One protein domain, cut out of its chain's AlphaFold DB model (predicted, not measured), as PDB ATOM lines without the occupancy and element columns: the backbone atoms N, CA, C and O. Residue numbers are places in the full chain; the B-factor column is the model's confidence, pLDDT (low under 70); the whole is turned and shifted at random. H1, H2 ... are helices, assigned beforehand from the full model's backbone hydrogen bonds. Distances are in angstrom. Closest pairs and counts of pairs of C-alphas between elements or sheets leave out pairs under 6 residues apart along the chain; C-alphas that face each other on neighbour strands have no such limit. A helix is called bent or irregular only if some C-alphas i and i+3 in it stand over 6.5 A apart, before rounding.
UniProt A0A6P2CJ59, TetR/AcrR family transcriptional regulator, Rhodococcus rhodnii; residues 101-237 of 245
ATOM      1  N   ALA A 101       9.152   5.196  56.536       87.19
ATOM      2  CA  ALA A 101       9.114   6.431  57.318       87.19
ATOM      3  C   ALA A 101      10.520   6.999  57.579       87.19
ATOM      4  O   ALA A 101      10.722   8.204  57.474       87.19
ATOM      5  N   GLU A 102      11.487   6.133  57.883       90.12
ATOM      6  CA  GLU A 102      12.887   6.517  58.091       90.12
ATOM      7  C   GLU A 102      13.530   6.986  56.783       90.12
ATOM      8  O   GLU A 102      14.177   8.032  56.745       90.12
ATOM      9  N   ALA A 103      13.262   6.281  55.683       87.00
ATOM     10  CA  ALA A 103      13.745   6.655  54.363       87.00
ATOM     11  C   ALA A 103      13.175   8.011  53.909       87.00
ATOM     12  O   ALA A 103      13.919   8.869  53.439       87.00
ATOM     13  N   LEU A 104      11.882   8.269  54.124       87.31
ATOM     14  CA  LEU A 104      11.278   9.574  53.838       87.31
ATOM     15  C   LEU A 104      11.792  10.677  54.775       87.31
ATOM     16  O   LEU A 104      11.936  11.816  54.343       87.31
ATOM     17  N   ALA A 105      12.113  10.364  56.033       87.75
ATOM     18  CA  ALA A 105      12.725  11.324  56.954       87.75
ATOM     19  C   ALA A 105      14.147  11.740  56.527       87.75
ATOM     20  O   ALA A 105      14.621  12.792  56.951       87.75
ATOM     21  N   SER A 106      14.807  10.948  55.676       85.94
ATOM     22  CA  SER A 106      16.119  11.274  55.104       85.94
ATOM     23  C   SER A 106      16.066  12.190  53.871       85.94
ATOM     24  O   SER A 106      17.118  12.559  53.349       85.94
ATOM     25  N   LEU A 107      14.866  12.570  53.406       87.06
ATOM     26  CA  LEU A 107      14.698  13.484  52.274       87.06
ATOM     27  C   LEU A 107      15.438  14.806  52.507       87.06
ATOM     28  O   LEU A 107      15.292  15.439  53.554       87.06
ATOM     29  N   ASP A 108      16.181  15.253  51.492       86.25
ATOM     30  CA  ASP A 108      16.868  16.543  51.532       86.25
ATOM     31  C   ASP A 108      15.831  17.673  51.722       86.25
ATOM     32  O   ASP A 108      14.931  17.828  50.882       86.25
ATOM     33  N   PRO A 109      15.944  18.492  52.788       85.81
ATOM     34  CA  PRO A 109      15.016  19.587  53.056       85.81
ATOM     35  C   PRO A 109      14.855  20.571  51.892       85.81
ATOM     36  O   PRO A 109      13.833  21.254  51.815       85.81
ATOM     37  N   ARG A 110      15.812  20.631  50.951       85.38
ATOM     38  CA  ARG A 110      15.701  21.457  49.739       85.38
ATOM     39  C   ARG A 110      14.455  21.140  48.914       85.38
ATOM     40  O   ARG A 110      13.880  22.056  48.336       85.38
ATOM     41  N   PHE A 111      14.012  19.880  48.877       81.12
ATOM     42  CA  PHE A 111      12.815  19.492  48.128       81.12
ATOM     43  C   PHE A 111      11.545  20.067  48.762       81.12
ATOM     44  O   PHE A 111      10.587  20.381  48.061       81.12
ATOM     45  N   LEU A 112      11.553  20.275  50.083       77.50
ATOM     46  CA  LEU A 112      10.448  20.904  50.807       77.50
ATOM     47  C   LEU A 112      10.414  22.427  50.610       77.50
ATOM     48  O   LEU A 112       9.359  23.042  50.754       77.50
ATOM     49  N   ALA A 113      11.545  23.040  50.252       79.81
ATOM     50  CA  ALA A 113      11.668  24.485  50.087       79.81
ATOM     51  C   ALA A 113      11.069  25.027  48.772       79.81
ATOM     52  O   ALA A 113      10.930  26.238  48.639       79.81
ATOM     53  N   VAL A 114      10.712  24.160  47.814       79.69
ATOM     54  CA  VAL A 114      10.287  24.547  46.447       79.69
ATOM     55  C   VAL A 114       8.877  24.067  46.062       79.69
ATOM     56  O   VAL A 114       8.508  24.052  44.886       79.69
ATOM     57  N   LEU A 115       8.059  23.670  47.044       82.56
ATOM     58  CA  LEU A 115       6.735  23.057  46.822       82.56
ATOM     59  C   LEU A 115       5.656  24.012  46.289       82.56
ATOM     60  O   LEU A 115       4.600  23.571  45.818       82.56
ATOM     61  N   ASP A 116       5.901  25.316  46.352       84.19
ATOM     62  CA  ASP A 116       5.022  26.343  45.797       84.19
ATOM     63  C   ASP A 116       4.985  26.301  44.257       84.19
ATOM     64  O   ASP A 116       3.945  26.555  43.641       84.19
ATOM     65  N   THR A 117       6.071  25.865  43.621       85.56
ATOM     66  CA  THR A 117       6.154  25.713  42.166       85.56
ATOM     67  C   THR A 117       5.675  24.343  41.679       85.56
ATOM     68  O   THR A 117       5.777  23.326  42.365       85.56
ATOM     69  N   ALA A 118       5.160  24.286  40.445       83.81
ATOM     70  CA  ALA A 118       4.822  23.011  39.804       83.81
ATOM     71  C   ALA A 118       6.055  22.115  39.611       83.81
ATOM     72  O   ALA A 118       5.963  20.907  39.810       83.81
ATOM     73  N   GLN A 119       7.205  22.713  39.280       85.38
ATOM     74  CA  GLN A 119       8.459  21.987  39.103       85.38
ATOM     75  C   GLN A 119       8.965  21.400  40.424       85.38
ATOM     76  O   GLN A 119       9.281  20.222  40.473       85.38
ATOM     77  N   GLY A 120       8.958  22.160  41.521       86.62
ATOM     78  CA  GLY A 120       9.414  21.633  42.807       86.62
ATOM     79  C   GLY A 120       8.520  20.520  43.363       86.62
ATOM     80  O   GLY A 120       9.028  19.570  43.953       86.62
ATOM     81  N   ARG A 121       7.202  20.552  43.103       85.75
ATOM     82  CA  ARG A 121       6.314  19.406  43.391       85.75
ATOM     83  C   ARG A 121       6.648  18.177  42.548       85.75
ATOM     84  O   ARG A 121       6.602  17.065  43.066       85.75
ATOM     85  N   HIS A 122       6.978  18.375  41.273       86.12
ATOM     86  CA  HIS A 122       7.432  17.301  40.392       86.12
ATOM     87  C   HIS A 122       8.746  16.692  40.890       86.12
ATOM     88  O   HIS A 122       8.847  15.474  41.009       86.12
ATOM     89  N   ASP A 123       9.722  17.525  41.238       86.62
ATOM     90  CA  ASP A 123      11.032  17.078  41.711       86.62
ATOM     91  C   ASP A 123      10.923  16.331  43.047       86.62
ATOM     92  O   ASP A 123      11.524  15.267  43.201       86.62
ATOM     93  N   LEU A 124      10.084  16.816  43.978       85.75
ATOM     94  CA  LEU A 124       9.759  16.077  45.200       85.75
ATOM     95  C   LEU A 124       9.131  14.719  44.869       85.75
ATOM     96  O   LEU A 124       9.525  13.715  45.455       85.75
ATOM     97  N   LEU A 125       8.149  14.669  43.962       86.19
ATOM     98  CA  LEU A 125       7.479  13.416  43.619       86.19
ATOM     99  C   LEU A 125       8.461  12.393  43.045       86.19
ATOM    100  O   LEU A 125       8.425  11.231  43.443       86.19
ATOM    101  N   VAL A 126       9.330  12.815  42.123       87.50
ATOM    102  CA  VAL A 126      10.357  11.949  41.532       87.50
ATOM    103  C   VAL A 126      11.274  11.390  42.616       87.50
ATOM    104  O   VAL A 126      11.522  10.185  42.633       87.50
ATOM    105  N   GLU A 127      11.726  12.228  43.549       87.88
ATOM    106  CA  GLU A 127      12.612  11.786  44.625       87.88
ATOM    107  C   GLU A 127      11.910  10.856  45.626       87.88
ATOM    108  O   GLU A 127      12.451   9.817  46.003       87.88
ATOM    109  N   VAL A 128      10.671  11.173  46.011       86.88
ATOM    110  CA  VAL A 128       9.848  10.306  46.866       86.88
ATOM    111  C   VAL A 128       9.632   8.951  46.200       86.88
ATOM    112  O   VAL A 128       9.803   7.924  46.850       86.88
ATOM    113  N   LEU A 129       9.294   8.923  44.908       86.50
ATOM    114  CA  LEU A 129       9.129   7.676  44.162       86.50
ATOM    115  C   LEU A 129      10.433   6.886  44.084       86.50
ATOM    116  O   LEU A 129      10.392   5.674  44.266       86.50
ATOM    117  N   ARG A 130      11.574   7.549  43.859       86.56
ATOM    118  CA  ARG A 130      12.893   6.902  43.854       86.56
ATOM    119  C   ARG A 130      13.138   6.159  45.169       86.56
ATOM    120  O   ARG A 130      13.466   4.978  45.138       86.56
ATOM    121  N   ILE A 131      12.914   6.827  46.303       87.62
ATOM    122  CA  ILE A 131      13.087   6.243  47.642       87.62
ATOM    123  C   ILE A 131      12.082   5.114  47.891       87.62
ATOM    124  O   ILE A 131      12.466   4.022  48.299       87.62
ATOM    125  N   VAL A 132      10.792   5.363  47.644       87.06
ATOM    126  CA  VAL A 132       9.721   4.387  47.900       87.06
ATOM    127  C   VAL A 132       9.948   3.113  47.096       87.06
ATOM    128  O   VAL A 132       9.857   2.031  47.662       87.06
ATOM    129  N   ILE A 133      10.254   3.230  45.800       85.88
ATOM    130  CA  ILE A 133      10.466   2.079  44.914       85.88
ATOM    131  C   ILE A 133      11.659   1.250  45.387       85.88
ATOM    132  O   ILE A 133      11.585   0.026  45.369       85.88
ATOM    133  N   GLU A 134      12.740   1.895  45.822       85.94
ATOM    134  CA  GLU A 134      13.926   1.201  46.322       85.94
ATOM    135  C   GLU A 134      13.626   0.414  47.606       85.94
ATOM    136  O   GLU A 134      13.896  -0.787  47.672       85.94
ATOM    137  N   VAL A 135      13.007   1.057  48.600       88.69
ATOM    138  CA  VAL A 135      12.679   0.415  49.883       88.69
ATOM    139  C   VAL A 135      11.630  -0.687  49.706       88.69
ATOM    140  O   VAL A 135      11.790  -1.776  50.257       88.69
ATOM    141  N   ASP A 136      10.586  -0.437  48.909       88.38
ATOM    142  CA  ASP A 136       9.549  -1.426  48.586       88.38
ATOM    143  C   ASP A 136      10.160  -2.640  47.887       88.38
ATOM    144  O   ASP A 136       9.959  -3.777  48.309       88.38
ATOM    145  N   PHE A 137      11.002  -2.415  46.878       88.81
ATOM    146  CA  PHE A 137      11.653  -3.497  46.153       88.81
ATOM    147  C   PHE A 137      12.510  -4.384  47.065       88.81
ATOM    148  O   PHE A 137      12.409  -5.610  46.995       88.81
ATOM    149  N   LEU A 138      13.322  -3.791  47.945       88.31
ATOM    150  CA  LEU A 138      14.141  -4.553  48.891       88.31
ATOM    151  C   LEU A 138      13.275  -5.334  49.891       88.31
ATOM    152  O   LEU A 138      13.519  -6.520  50.121       88.31
ATOM    153  N   ALA A 139      12.203  -4.727  50.405       90.00
ATOM    154  CA  ALA A 139      11.243  -5.423  51.258       90.00
ATOM    155  C   ALA A 139      10.577  -6.611  50.535       90.00
ATOM    156  O   ALA A 139      10.366  -7.677  51.122       90.00
ATOM    157  N   MET A 140      10.280  -6.463  49.242       91.31
ATOM    158  CA  MET A 140       9.734  -7.534  48.408       91.31
ATOM    159  C   MET A 140      10.743  -8.669  48.178       91.31
ATOM    160  O   MET A 140      10.345  -9.838  48.194       91.31
ATOM    161  N   VAL A 141      12.033  -8.361  48.001       89.50
ATOM    162  CA  VAL A 141      13.112  -9.362  47.874       89.50
ATOM    163  C   VAL A 141      13.212 -10.230  49.136       89.50
ATOM    164  O   VAL A 141      13.304 -11.460  49.038       89.50
ATOM    165  N   ASP A 142      13.112  -9.619  50.316       88.69
ATOM    166  CA  ASP A 142      13.241 -10.321  51.597       88.69
ATOM    167  C   ASP A 142      11.968 -11.076  52.023       88.69
ATOM    168  O   ASP A 142      12.020 -11.993  52.858       88.69
ATOM    169  N   SER A 143      10.829 -10.768  51.399       89.50
ATOM    170  CA  SER A 143       9.517 -11.311  51.747       89.50
ATOM    171  C   SER A 143       9.347 -12.798  51.409       89.50
ATOM    172  O   SER A 143       9.458 -13.249  50.264       89.50
ATOM    173  N   SER A 144       8.956 -13.583  52.418       87.38
ATOM    174  CA  SER A 144       8.572 -14.989  52.248       87.38
ATOM    175  C   SER A 144       7.312 -15.161  51.390       87.38
ATOM    176  O   SER A 144       7.233 -16.126  50.630       87.38
ATOM    177  N   GLY A 145       6.361 -14.225  51.462       90.00
ATOM    178  CA  GLY A 145       5.147 -14.228  50.640       90.00
ATOM    179  C   GLY A 145       5.476 -14.104  49.152       90.00
ATOM    180  O   GLY A 145       5.040 -14.930  48.350       90.00
ATOM    181  N   TRP A 146       6.343 -13.151  48.795       91.69
ATOM    182  CA  TRP A 146       6.809 -12.963  47.416       91.69
ATOM    183  C   TRP A 146       7.620 -14.146  46.889       91.69
ATOM    184  O   TRP A 146       7.469 -14.527  45.722       91.69
ATOM    185  N   ARG A 147       8.451 -14.769  47.738       88.88
ATOM    186  CA  ARG A 147       9.144 -16.024  47.399       88.88
ATOM    187  C   ARG A 147       8.153 -17.154  47.115       88.88
ATOM    188  O   ARG A 147       8.239 -17.756  46.049       88.88
ATOM    189  N   THR A 148       7.192 -17.398  48.004       90.00
ATOM    190  CA  THR A 148       6.165 -18.443  47.834       90.00
ATOM    191  C   THR A 148       5.338 -18.222  46.570       90.00
ATOM    192  O   THR A 148       5.212 -19.139  45.759       90.00
ATOM    193  N   TYR A 149       4.842 -16.998  46.363       92.56
ATOM    194  CA  TYR A 149       4.088 -16.613  45.169       92.56
ATOM    195  C   TYR A 149       4.863 -16.915  43.883       92.56
ATOM    196  O   TYR A 149       4.342 -17.572  42.985       92.56
ATOM    197  N   SER A 150       6.127 -16.485  43.813       89.88
ATOM    198  CA  SER A 150       6.960 -16.671  42.619       89.88
ATOM    199  C   SER A 150       7.330 -18.133  42.371       89.88
ATOM    200  O   SER A 150       7.364 -18.581  41.230       89.88
ATOM    201  N   THR A 151       7.603 -18.900  43.429       89.50
ATOM    202  CA  THR A 151       7.861 -20.336  43.283       89.50
ATOM    203  C   THR A 151       6.618 -21.048  42.759       89.50
ATOM    204  O   THR A 151       6.720 -21.832  41.819       89.50
ATOM    205  N   LEU A 152       5.433 -20.753  43.307       91.25
ATOM    206  CA  LEU A 152       4.178 -21.360  42.857       91.25
ATOM    207  C   LEU A 152       3.778 -20.923  41.446       91.25
ATOM    208  O   LEU A 152       3.279 -21.752  40.683       91.25
ATOM    209  N   SER A 153       4.027 -19.668  41.060       91.44
ATOM    210  CA  SER A 153       3.702 -19.166  39.719       91.44
ATOM    211  C   SER A 153       4.484 -19.877  38.612       91.44
ATOM    212  O   SER A 153       4.000 -19.959  37.489       91.44
ATOM    213  N   VAL A 154       5.628 -20.485  38.929       89.94
ATOM    214  CA  VAL A 154       6.362 -21.357  38.003       89.94
ATOM    215  C   VAL A 154       6.015 -22.829  38.228       89.94
ATOM    216  O   VAL A 154       5.670 -23.536  37.283       89.94
ATOM    217  N   ALA A 155       6.061 -23.299  39.478       87.69
ATOM    218  CA  ALA A 155       5.912 -24.714  39.814       87.69
ATOM    219  C   ALA A 155       4.545 -25.288  39.413       87.69
ATOM    220  O   ALA A 155       4.467 -26.444  38.998       87.69
ATOM    221  N   HIS A 156       3.472 -24.488  39.478       89.19
ATOM    222  CA  HIS A 156       2.136 -24.972  39.128       89.19
ATOM    223  C   HIS A 156       2.040 -25.451  37.671       89.19
ATOM    224  O   HIS A 156       1.250 -26.346  37.382       89.19
ATOM    225  N   LEU A 157       2.876 -24.934  36.760       88.69
ATOM    226  CA  LEU A 157       2.905 -25.362  35.359       88.69
ATOM    227  C   LEU A 157       3.317 -26.832  35.197       88.69
ATOM    228  O   LEU A 157       2.942 -27.452  34.205       88.69
ATOM    229  N   GLY A 158       4.053 -27.390  36.165       85.75
ATOM    230  CA  GLY A 158       4.475 -28.793  36.193       85.75
ATOM    231  C   GLY A 158       3.458 -29.759  36.810       85.75
ATOM    232  O   GLY A 158       3.708 -30.964  36.821       85.75
ATOM    233  N   LEU A 159       2.324 -29.270  37.328       86.94
ATOM    234  CA  LEU A 159       1.283 -30.125  37.905       86.94
ATOM    235  C   LEU A 159       0.660 -31.023  36.829       86.94
ATOM    236  O   LEU A 159       0.383 -30.580  35.717       86.94
ATOM    237  N   ARG A 160       0.441 -32.298  37.173       85.50
ATOM    238  CA  ARG A 160      -0.112 -33.304  36.250       85.50
ATOM    239  C   ARG A 160      -1.626 -33.179  36.090       85.50
ATOM    240  O   ARG A 160      -2.134 -33.480  35.016       85.50
ATOM    241  N   ASP A 161      -2.322 -32.757  37.144       89.38
ATOM    242  CA  ASP A 161      -3.760 -32.487  37.120       89.38
ATOM    243  C   ASP A 161      -4.033 -31.085  36.548       89.38
ATOM    244  O   ASP A 161      -3.681 -30.060  37.142       89.38
ATOM    245  N   ASP A 162      -4.692 -31.046  35.389       92.81
ATOM    246  CA  ASP A 162      -5.087 -29.817  34.700       92.81
ATOM    247  C   ASP A 162      -6.084 -28.976  35.505       92.81
ATOM    248  O   ASP A 162      -5.973 -27.749  35.543       92.81
ATOM    249  N   ALA A 163      -7.039 -29.611  36.188       94.00
ATOM    250  CA  ALA A 163      -8.025 -28.901  36.993       94.00
ATOM    251  C   ALA A 163      -7.365 -28.253  38.215       94.00
ATOM    252  O   ALA A 163      -7.682 -27.114  38.574       94.00
ATOM    253  N   LEU A 164      -6.414 -28.946  38.842       92.19
ATOM    254  CA  LEU A 164      -5.613 -28.371  39.915       92.19
ATOM    255  C   LEU A 164      -4.750 -27.209  39.417       92.19
ATOM    256  O   LEU A 164      -4.723 -26.163  40.067       92.19
ATOM    257  N   ARG A 165      -4.088 -27.363  38.265       94.25
ATOM    258  CA  ARG A 165      -3.265 -26.316  37.644       94.25
ATOM    259  C   ARG A 165      -4.045 -25.013  37.474       94.25
ATOM    260  O   ARG A 165      -3.560 -23.962  37.889       94.25
ATOM    261  N   VAL A 166      -5.270 -25.094  36.948       96.38
ATOM    262  CA  VAL A 166      -6.175 -23.940  36.808       96.38
ATOM    263  C   VAL A 166      -6.526 -23.341  38.170       96.38
ATOM    264  O   VAL A 166      -6.374 -22.138  38.362       96.38
ATOM    265  N   ARG A 167      -6.917 -24.161  39.151       96.94
ATOM    266  CA  ARG A 167      -7.299 -23.677  40.493       96.94
ATOM    267  C   ARG A 167      -6.151 -22.983  41.228       96.94
ATOM    268  O   ARG A 167      -6.390 -22.035  41.974       96.94
ATOM    269  N   VAL A 168      -4.920 -23.464  41.054       95.81
ATOM    270  CA  VAL A 168      -3.721 -22.828  41.619       95.81
ATOM    271  C   VAL A 168      -3.451 -21.501  40.913       95.81
ATOM    272  O   VAL A 168      -3.278 -20.493  41.594       95.81
ATOM    273  N   ALA A 169      -3.493 -21.469  39.579       96.00
ATOM    274  CA  ALA A 169      -3.330 -20.235  38.811       96.00
ATOM    275  C   ALA A 169      -4.375 -19.172  39.195       96.00
ATOM    276  O   ALA A 169      -4.030 -18.012  39.403       96.00
ATOM    277  N   GLU A 170      -5.638 -19.562  39.373       97.69
ATOM    278  CA  GLU A 170      -6.710 -18.670  39.830       97.69
ATOM    279  C   GLU A 170      -6.462 -18.113  41.236       97.69
ATOM    280  O   GLU A 170      -6.676 -16.921  41.467       97.69
ATOM    281  N   ALA A 171      -5.995 -18.948  42.172       97.38
ATOM    282  CA  ALA A 171      -5.676 -18.521  43.535       97.38
ATOM    283  C   ALA A 171      -4.514 -17.512  43.568       97.38
ATOM    284  O   ALA A 171      -4.581 -16.506  44.279       97.38
ATOM    285  N   LEU A 172      -3.476 -17.744  42.759       95.88
ATOM    286  CA  LEU A 172      -2.354 -16.816  42.604       95.88
ATOM    287  C   LEU A 172      -2.797 -15.511  41.931       95.88
ATOM    288  O   LEU A 172      -2.476 -14.430  42.422       95.88
ATOM    289  N   ALA A 173      -3.601 -15.595  40.869       95.44
ATOM    290  CA  ALA A 173      -4.128 -14.421  40.180       95.44
ATOM    291  C   ALA A 173      -5.019 -13.571  41.098       95.44
ATOM    292  O   ALA A 173      -4.976 -12.345  41.042       95.44
ATOM    293  N   GLU A 174      -5.816 -14.189  41.972       96.31
ATOM    294  CA  GLU A 174      -6.608 -13.454  42.961       96.31
ATOM    295  C   GLU A 174      -5.730 -12.743  43.997       96.31
ATOM    296  O   GLU A 174      -6.010 -11.607  44.382       96.31
ATOM    297  N   THR A 175      -4.634 -13.383  44.404       95.12
ATOM    298  CA  THR A 175      -3.635 -12.779  45.290       95.12
ATOM    299  C   THR A 175      -2.996 -11.543  44.654       95.12
ATOM    300  O   THR A 175      -2.976 -10.475  45.268       95.12
ATOM    301  N   GLU A 176      -2.567 -11.640  43.394       94.31
ATOM    302  CA  GLU A 176      -1.994 -10.513  42.651       94.31
ATOM    303  C   GLU A 176      -3.013  -9.391  42.401       94.31
ATOM    304  O   GLU A 176      -2.684  -8.213  42.561       94.31
ATOM    305  N   ARG A 177      -4.271  -9.720  42.070       95.25
ATOM    306  CA  ARG A 177      -5.343  -8.722  41.894       95.25
ATOM    307  C   ARG A 177      -5.611  -7.932  43.170       95.25
ATOM    308  O   ARG A 177      -5.760  -6.710  43.109       95.25
ATOM    309  N   ARG A 178      -5.667  -8.605  44.324       94.69
ATOM    310  CA  ARG A 178      -5.875  -7.955  45.628       94.69
ATOM    311  C   ARG A 178      -4.740  -6.989  45.947       94.69
ATOM    312  O   ARG A 178      -5.002  -5.840  46.299       94.69
ATOM    313  N   PHE A 179      -3.501  -7.436  45.759       93.56
ATOM    314  CA  PHE A 179      -2.323  -6.600  45.955       93.56
ATOM    315  C   PHE A 179      -2.303  -5.405  44.990       93.56
ATOM    316  O   PHE A 179      -2.117  -4.265  45.406       93.56
ATOM    317  N   THR A 180      -2.603  -5.639  43.710       94.88
ATOM    318  CA  THR A 180      -2.668  -4.593  42.677       94.88
ATOM    319  C   THR A 180      -3.716  -3.533  42.998       94.88
ATOM    320  O   THR A 180      -3.449  -2.346  42.818       94.88
ATOM    321  N   ARG A 181      -4.887  -3.930  43.512       95.38
ATOM    322  CA  ARG A 181      -5.924  -2.990  43.959       95.38
ATOM    323  C   ARG A 181      -5.446  -2.143  45.135       95.38
ATOM    324  O   ARG A 181      -5.561  -0.925  45.080       95.38
ATOM    325  N   SER A 182      -4.864  -2.778  46.153       93.06
ATOM    326  CA  SER A 182      -4.327  -2.069  47.318       93.06
ATOM    327  C   SER A 182      -3.243  -1.060  46.918       93.06
ATOM    328  O   SER A 182      -3.287   0.097  47.342       93.06
ATOM    329  N   ARG A 183      -2.328  -1.459  46.025       91.50
ATOM    330  CA  ARG A 183      -1.309  -0.571  45.459       91.50
ATOM    331  C   ARG A 183      -1.935   0.585  44.678       91.50
ATOM    332  O   ARG A 183      -1.545   1.724  44.898       91.50
ATOM    333  N   ALA A 184      -2.935   0.331  43.835       93.50
ATOM    334  CA  ALA A 184      -3.618   1.380  43.074       93.50
ATOM    335  C   ALA A 184      -4.236   2.454  43.974       93.50
ATOM    336  O   ALA A 184      -4.028   3.640  43.738       93.50
ATOM    337  N   GLU A 185      -4.925   2.044  45.039       93.50
ATOM    338  CA  GLU A 185      -5.516   2.958  46.022       93.50
ATOM    339  C   GLU A 185      -4.452   3.741  46.807       93.50
ATOM    340  O   GLU A 185      -4.670   4.891  47.196       93.50
ATOM    341  N   ALA A 186      -3.302   3.129  47.097       89.00
ATOM    342  CA  ALA A 186      -2.186   3.807  47.754       89.00
ATOM    343  C   ALA A 186      -1.543   4.855  46.833       89.00
ATOM    344  O   ALA A 186      -1.362   6.001  47.246       89.00
ATOM    345  N   PHE A 187      -1.271   4.491  45.576       86.94
ATOM    346  CA  PHE A 187      -0.733   5.401  44.565       86.94
ATOM    347  C   PHE A 187      -1.679   6.568  44.300       86.94
ATOM    348  O   PHE A 187      -1.239   7.709  44.316       86.94
ATOM    349  N   GLU A 188      -2.976   6.312  44.124       91.69
ATOM    350  CA  GLU A 188      -3.968   7.369  43.925       91.69
ATOM    351  C   GLU A 188      -3.950   8.395  45.064       91.69
ATOM    352  O   GLU A 188      -3.868   9.599  44.817       91.69
ATOM    353  N   ARG A 189      -3.966   7.917  46.314       89.81
ATOM    354  CA  ARG A 189      -3.914   8.782  47.499       89.81
ATOM    355  C   ARG A 189      -2.614   9.576  47.564       89.81
ATOM    356  O   ARG A 189      -2.666  10.782  47.784       89.81
ATOM    357  N   LEU A 190      -1.469   8.928  47.350       84.19
ATOM    358  CA  LEU A 190      -0.164   9.590  47.372       84.19
ATOM    359  C   LEU A 190      -0.073  10.679  46.297       84.19
ATOM    360  O   LEU A 190       0.327  11.801  46.583       84.19
ATOM    361  N   MET A 191      -0.490  10.365  45.074       85.88
ATOM    362  CA  MET A 191      -0.419  11.279  43.935       85.88
ATOM    363  C   MET A 191      -1.334  12.487  44.134       85.88
ATOM    364  O   MET A 191      -0.920  13.620  43.884       85.88
ATOM    365  N   ALA A 192      -2.534  12.267  44.677       86.88
ATOM    366  CA  ALA A 192      -3.467  13.339  45.001       86.88
ATOM    367  C   ALA A 192      -2.901  14.327  46.039       86.88
ATOM    368  O   ALA A 192      -3.121  15.531  45.901       86.88
ATOM    369  N   LEU A 193      -2.131  13.859  47.033       81.12
ATOM    370  CA  LEU A 193      -1.499  14.731  48.038       81.12
ATOM    371  C   LEU A 193      -0.495  15.716  47.423       81.12
ATOM    372  O   LEU A 193      -0.361  16.835  47.913       81.12
ATOM    373  N   VAL A 194       0.179  15.325  46.338       78.31
ATOM    374  CA  VAL A 194       1.168  16.162  45.630       78.31
ATOM    375  C   VAL A 194       0.531  16.932  44.455       78.31
ATOM    376  O   VAL A 194       1.202  17.666  43.730       78.31
ATOM    377  N   GLY A 195      -0.790  16.807  44.270       81.69
ATOM    378  CA  GLY A 195      -1.559  17.502  43.231       81.69
ATOM    379  C   GLY A 195      -1.563  16.814  41.861       81.69
ATOM    380  O   GLY A 195      -1.973  17.426  40.874       81.69
ATOM    381  N   TYR A 196      -1.126  15.556  41.785       85.38
ATOM    382  CA  TYR A 196      -1.172  14.754  40.567       85.38
ATOM    383  C   TYR A 196      -2.517  14.051  40.412       85.38
ATOM    384  O   TYR A 196      -3.110  13.547  41.364       85.38
ATOM    385  N   ARG A 197      -2.975  13.974  39.163       87.62
ATOM    386  CA  ARG A 197      -4.144  13.197  38.753       87.62
ATOM    387  C   ARG A 197      -3.850  12.500  37.436       87.62
ATOM    388  O   ARG A 197      -3.070  13.008  36.631       87.62
ATOM    389  N   LEU A 198      -4.510  11.371  37.197       88.69
ATOM    390  CA  LEU A 198      -4.499  10.773  35.868       88.69
ATOM    391  C   LEU A 198      -5.212  11.691  34.875       88.69
ATOM    392  O   LEU A 198      -6.166  12.394  35.222       88.69
ATOM    393  N   ALA A 199      -4.739  11.667  33.631       88.88
ATOM    394  CA  ALA A 199      -5.409  12.346  32.539       88.88
ATOM    395  C   ALA A 199      -6.825  11.778  32.358       88.88
ATOM    396  O   ALA A 199      -7.064  10.576  32.535       88.88
ATOM    397  N   GLU A 200      -7.766  12.646  31.999       86.38
ATOM    398  CA  GLU A 200      -9.135  12.232  31.718       86.38
ATOM    399  C   GLU A 200      -9.159  11.205  30.576       86.38
ATOM    400  O   GLU A 200      -8.415  11.321  29.604       86.38
ATOM    401  N   GLY A 201      -9.978  10.163  30.722       84.88
ATOM    402  CA  GLY A 201     -10.065   9.083  29.738       84.88
ATOM    403  C   GLY A 201      -8.953   8.030  29.819       84.88
ATOM    404  O   GLY A 201      -8.946   7.136  28.978       84.88
ATOM    405  N   THR A 202      -8.053   8.077  30.814       86.62
ATOM    406  CA  THR A 202      -7.042   7.023  31.034       86.62
ATOM    407  C   THR A 202      -7.724   5.663  31.270       86.62
ATOM    408  O   THR A 202      -8.352   5.477  32.320       86.62
ATOM    409  N   PRO A 203      -7.614   4.687  30.345       89.25
ATOM    410  CA  PRO A 203      -8.302   3.407  30.482       89.25
ATOM    411  C   PRO A 203      -7.802   2.626  31.700       89.25
ATOM    412  O   PRO A 203      -6.600   2.496  31.917       89.25
ATOM    413  N   GLY A 204      -8.731   2.106  32.505       89.62
ATOM    414  CA  GLY A 204      -8.413   1.294  33.686       89.62
ATOM    415  C   GLY A 204      -7.790   2.055  34.868       89.62
ATOM    416  O   GLY A 204      -7.507   1.434  35.893       89.62
ATOM    417  N   GLY A 205      -7.609   3.378  34.764       93.19
ATOM    418  CA  GLY A 205      -7.191   4.254  35.863       93.19
ATOM    419  C   GLY A 205      -5.922   3.795  36.596       93.19
ATOM    420  O   GLY A 205      -5.010   3.201  36.017       93.19
ATOM    421  N   TRP A 206      -5.872   4.046  37.905       92.88
ATOM    422  CA  TRP A 206      -4.736   3.673  38.759       92.88
ATOM    423  C   TRP A 206      -4.520   2.162  38.867       92.88
ATOM    424  O   TRP A 206      -3.398   1.714  39.117       92.88
ATOM    425  N   TYR A 207      -5.567   1.364  38.636       95.38
ATOM    426  CA  TYR A 207      -5.458  -0.092  38.609       95.38
ATOM    427  C   TYR A 207      -4.601  -0.568  37.430       95.38
ATOM    428  O   TYR A 207      -3.730  -1.422  37.604       95.38
ATOM    429  N   GLN A 208      -4.782   0.020  36.244       94.00
ATOM    430  CA  GLN A 208      -3.965  -0.305  35.071       94.00
ATOM    431  C   GLN A 208      -2.504   0.118  35.263       94.00
ATOM    432  O   GLN A 208      -1.597  -0.656  34.955       94.00
ATOM    433  N   VAL A 209      -2.268   1.308  35.828       91.12
ATOM    434  CA  VAL A 209      -0.916   1.778  36.187       91.12
ATOM    435  C   VAL A 209      -0.251   0.797  37.156       91.12
ATOM    436  O   VAL A 209       0.872   0.351  36.931       91.12
ATOM    437  N   SER A 210      -0.978   0.383  38.193       92.75
ATOM    438  CA  SER A 210      -0.484  -0.577  39.185       92.75
ATOM    439  C   SER A 210      -0.263  -1.970  38.609       92.75
ATOM    440  O   SER A 210       0.626  -2.679  39.075       92.75
ATOM    441  N   THR A 211      -1.041  -2.373  37.604       93.94
ATOM    442  CA  THR A 211      -0.835  -3.631  36.872       93.94
ATOM    443  C   THR A 211       0.483  -3.581  36.097       93.94
ATOM    444  O   THR A 211       1.299  -4.493  36.218       93.94
ATOM    445  N   ALA A 212       0.739  -2.492  35.362       91.75
ATOM    446  CA  ALA A 212       1.987  -2.311  34.618       91.75
ATOM    447  C   ALA A 212       3.210  -2.290  35.549       91.75
ATOM    448  O   ALA A 212       4.189  -2.994  35.301       91.75
ATOM    449  N   LEU A 213       3.126  -1.555  36.663       88.75
ATOM    450  CA  LEU A 213       4.177  -1.533  37.682       88.75
ATOM    451  C   LEU A 213       4.408  -2.922  38.297       88.75
ATOM    452  O   LEU A 213       5.550  -3.322  38.515       88.75
ATOM    453  N   GLY A 214       3.337  -3.683  38.536       89.81
ATOM    454  CA  GLY A 214       3.416  -5.064  39.011       89.81
ATOM    455  C   GLY A 214       4.189  -5.973  38.063       89.81
ATOM    456  O   GLY A 214       5.090  -6.678  38.505       89.81
ATOM    457  N   ALA A 215       3.901  -5.901  36.762       91.12
ATOM    458  CA  ALA A 215       4.606  -6.683  35.749       91.12
ATOM    459  C   ALA A 215       6.112  -6.367  35.716       91.12
ATOM    460  O   ALA A 215       6.931  -7.286  35.711       91.12
ATOM    461  N   LEU A 216       6.477  -5.079  35.764       89.50
ATOM    462  CA  LEU A 216       7.878  -4.649  35.842       89.50
ATOM    463  C   LEU A 216       8.555  -5.184  37.108       89.50
ATOM    464  O   LEU A 216       9.630  -5.777  37.040       89.50
ATOM    465  N   THR A 217       7.896  -5.030  38.256       88.50
ATOM    466  CA  THR A 217       8.443  -5.448  39.552       88.50
ATOM    467  C   THR A 217       8.613  -6.963  39.640       88.50
ATOM    468  O   THR A 217       9.645  -7.432  40.107       88.50
ATOM    469  N   ASN A 218       7.661  -7.744  39.120       89.38
ATOM    470  CA  ASN A 218       7.777  -9.201  39.027       89.38
ATOM    471  C   ASN A 218       8.983  -9.625  38.173       89.38
ATOM    472  O   ASN A 218       9.707 -10.546  38.551       89.38
ATOM    473  N   GLY A 219       9.230  -8.938  37.052       88.94
ATOM    474  CA  GLY A 219      10.418  -9.158  36.225       88.94
ATOM    475  C   GLY A 219      11.719  -8.847  36.973       88.94
ATOM    476  O   GLY A 219      12.640  -9.664  36.974       88.94
ATOM    477  N   MET A 220      11.773  -7.713  37.676       89.00
ATOM    478  CA  MET A 220      12.930  -7.337  38.501       89.00
ATOM    479  C   MET A 220      13.164  -8.319  39.652       89.00
ATOM    480  O   MET A 220      14.302  -8.711  39.891       89.00
ATOM    481  N   LEU A 221      12.106  -8.778  40.328       89.38
ATOM    482  CA  LEU A 221      12.193  -9.798  41.377       89.38
ATOM    483  C   LEU A 221      12.708 -11.135  40.839       89.38
ATOM    484  O   LEU A 221      13.473 -11.820  41.516       89.38
ATOM    485  N   ALA A 222      12.289 -11.532  39.635       88.56
ATOM    486  CA  ALA A 222      12.818 -12.726  38.990       88.56
ATOM    487  C   ALA A 222      14.325 -12.584  38.717       88.56
ATOM    488  O   ALA A 222      15.085 -13.495  39.041       88.56
ATOM    489  N   GLN A 223      14.761 -11.428  38.208       88.81
ATOM    490  CA  GLN A 223      16.170 -11.161  37.917       88.81
ATOM    491  C   GLN A 223      17.033 -11.040  39.180       88.81
ATOM    492  O   GLN A 223      18.138 -11.575  39.227       88.81
ATOM    493  N   ALA A 224      16.529 -10.397  40.233       88.38
ATOM    494  CA  ALA A 224      17.258 -10.185  41.482       88.38
ATOM    495  C   ALA A 224      17.568 -11.482  42.240       88.38
ATOM    496  O   ALA A 224      18.503 -11.527  43.034       88.38
ATOM    497  N   ARG A 225      16.829 -12.564  41.970       84.12
ATOM    498  CA  ARG A 225      17.160 -13.903  42.484       84.12
ATOM    499  C   ARG A 225      18.398 -14.512  41.831       84.12
ATOM    500  O   ARG A 225      18.983 -15.424  42.406       84.12
ATOM    501  N   ILE A 226      18.763 -14.042  40.640       87.94
ATOM    502  CA  ILE A 226      19.970 -14.453  39.919       87.94
ATOM    503  C   ILE A 226      21.121 -13.518  40.293       87.94
ATOM    504  O   ILE A 226      22.190 -13.983  40.675       87.94
ATOM    505  N   ASP A 227      20.889 -12.208  40.194       87.19
ATOM    506  CA  ASP A 227      21.888 -11.176  40.465       87.19
ATOM    507  C   ASP A 227      21.226  -9.908  41.020       87.19
ATOM    508  O   ASP A 227      20.813  -9.004  40.287       87.19
ATOM    509  N   LEU A 228      21.122  -9.845  42.348       85.00
ATOM    510  CA  LEU A 228      20.585  -8.684  43.055       85.00
ATOM    511  C   LEU A 228      21.452  -7.431  42.854       85.00
ATOM    512  O   LEU A 228      20.918  -6.321  42.792       85.00
ATOM    513  N   ALA A 229      22.774  -7.589  42.737       83.62
ATOM    514  CA  ALA A 229      23.701  -6.466  42.626       83.62
ATOM    515  C   ALA A 229      23.506  -5.713  41.302       83.62
ATOM    516  O   ALA A 229      23.467  -4.485  41.291       83.62
ATOM    517  N   SER A 230      23.299  -6.429  40.196       79.62
ATOM    518  CA  SER A 230      23.021  -5.822  38.887       79.62
ATOM    519  C   SER A 230      21.681  -5.069  38.844       79.62
ATOM    520  O   SER A 230      21.592  -3.959  38.308       79.62
ATOM    521  N   VAL A 231      20.638  -5.622  39.476       80.88
ATOM    522  CA  VAL A 231      19.316  -4.973  39.540       80.88
ATOM    523  C   VAL A 231      19.368  -3.697  40.385       80.88
ATOM    524  O   VAL A 231      18.894  -2.650  39.950       80.88
ATOM    525  N   THR A 232      20.002  -3.750  41.558       76.50
ATOM    526  CA  THR A 232      20.116  -2.592  42.466       76.50
ATOM    527  C   THR A 232      21.063  -1.507  41.937       76.50
ATOM    528  O   THR A 232      20.782  -0.315  42.093       76.50
ATOM    529  N   ALA A 233      22.124  -1.882  41.214       68.12
ATOM    530  CA  ALA A 233      22.998  -0.929  40.527       68.12
ATOM    531  C   ALA A 233      22.242  -0.103  39.471       68.12
ATOM    532  O   ALA A 233      22.485   1.097  39.349       68.12
ATOM    533  N   THR A 234      21.282  -0.708  38.762       59.81
ATOM    534  CA  THR A 234      20.465  -0.019  37.746       59.81
ATOM    535  C   THR A 234      19.508   0.998  38.379       59.81
ATOM    536  O   THR A 234      19.365   2.106  37.867       59.81
ATOM    537  N   THR A 235      18.915   0.676  39.531       55.22
ATOM    538  CA  THR A 235      18.053   1.602  40.295       55.22
ATOM    539  C   THR A 235      18.830   2.812  40.835       55.22
ATOM    540  O   THR A 235      18.274   3.897  40.986       55.22
ATOM    541  N   THR A 236      20.140   2.652  41.058       51.72
ATOM    542  CA  THR A 236      21.041   3.703  41.566       51.72
ATOM    543  C   THR A 236      21.615   4.601  40.450       51.72
ATOM    544  O   THR A 236      22.144   5.678  40.723       51.72
ATOM    545  N   MET A 237      21.492   4.219  39.168       41.00
ATOM    546  CA  MET A 237      22.119   4.921  38.028       41.00
ATOM    547  C   MET A 237      21.567   6.326  37.712       41.00
ATOM    548  O   MET A 237      22.091   6.990  36.816       41.00
TER     549      MET A 237
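This is residues 101 to 237 of the 245 residues of the protein "TetR/AcrR family transcriptional regulator" of Rhodococcus rhodnii (UniProt A0A6P2CJ59). The model is a loose, elongated frame of helices: the very long helix H5 makes one long side, H3 and H4, end to end with a corner between them, run back along the other, and H6 crosses between H5 and the far end of H3 as a strut. The short helices H1 and H2 sit on H3, H7 folds back from the end of H6 toward H3, and residues 199 to 204 of the link before H6 stick out. The printed part has 137 residues with seven named helices, H1 to H7 in that order along the chain, and no named strand, and its class is all helix. The whole is loose, with a radius of gyration of the C-alphas of 18.0 A, and the C-alphas span 60 by 38 by 22 A.

The longest helix, H5, has 32 residues, 162 to 193, and runs 46.6 A from C-alpha 162 at (-5.087, -29.817, 34.700) to C-alpha 193 at (-1.499, 14.731, 48.038). H4 comes before it, residues 144 to 158, 21.6 A long; it is neither bent nor irregular, but only just: C-alphas 153 and 156 are 6.0 A apart. H3, residues 118 to 142, measures 36.3 A, and H6, residues 205 to 224, measures 28.9 A. The shorter helices are H1, residues 101 to 105, which begins at C-alpha 101 at (9.114, 6.431, 57.318), H2, residues 109 to 114, and H7, residues 228 to 237. H7 is 14.6 A long and ends at C-alpha 237 at (22.119, 4.921, 38.028).

H5 touches H6 at a steep tilt of 64 degrees, opposite ways, through residues 180 to 188 of H5 and 206 to 214 of H6; their closest C-alphas, those of Ala 184 and Trp 206, are 5.0 A apart. H4 and H5 form a helical hairpin at a tilt of 36 degrees, only just steep, and touch closest at the C-alphas of His 156 and Arg 165, 5.8 A apart. H3 and H5 are apart, but only just, their closest C-alphas being 8.2 A apart. H3 and H6 are both hubs, each touching three helices. These two touch at a steep tilt of 48 degrees, the same way, with the C-alphas of Val 141 and Leu 221 closest at 6.6 A. H3 and H4 are close but not clearly touching, with the C-alphas of Met 140 and Trp 146 closest at 6.2 A, at a tilt of 68 degrees, only just short of about perpendicular. H2 and H3 form another helical hairpin at 37 degrees, only just steep, and the C-alphas of Val 114 and Gly 120 are closest at 4.7 A. H1 touches H3 at residues 128 to 135 of H3, the C-alphas of Ala 103 and Ile 131 being closest at 6.8 A. H7 touches H6 at a steep tilt of 52 degrees, opposite ways, closest at the C-alphas of Ala 224 and Val 231, 5.9 A apart. H7 is close to H3 but not clearly touching it, at a shallow tilt of 6 degrees, opposite ways; the closest C-alphas, those of Glu 134 and Thr 235, are 7.3 A apart. In H1, H3, H5, H6 and H7 every O i to N i+4 pair is within hydrogen-bond range; in H2 1 of 2 is, and in H4 9 of 11.

The two C-alphas farthest apart, those of Asp 116 and Arg 160, are 60.6 A apart. The printed part has no cut. The link from H5 to H6, 11 residues, is long, and residues 199 to 204 in it stand free; the other links between helices are tight. The mean pLDDT of the printed part is 87.5, and residues 233 to 237, which belong to H7, are under 70.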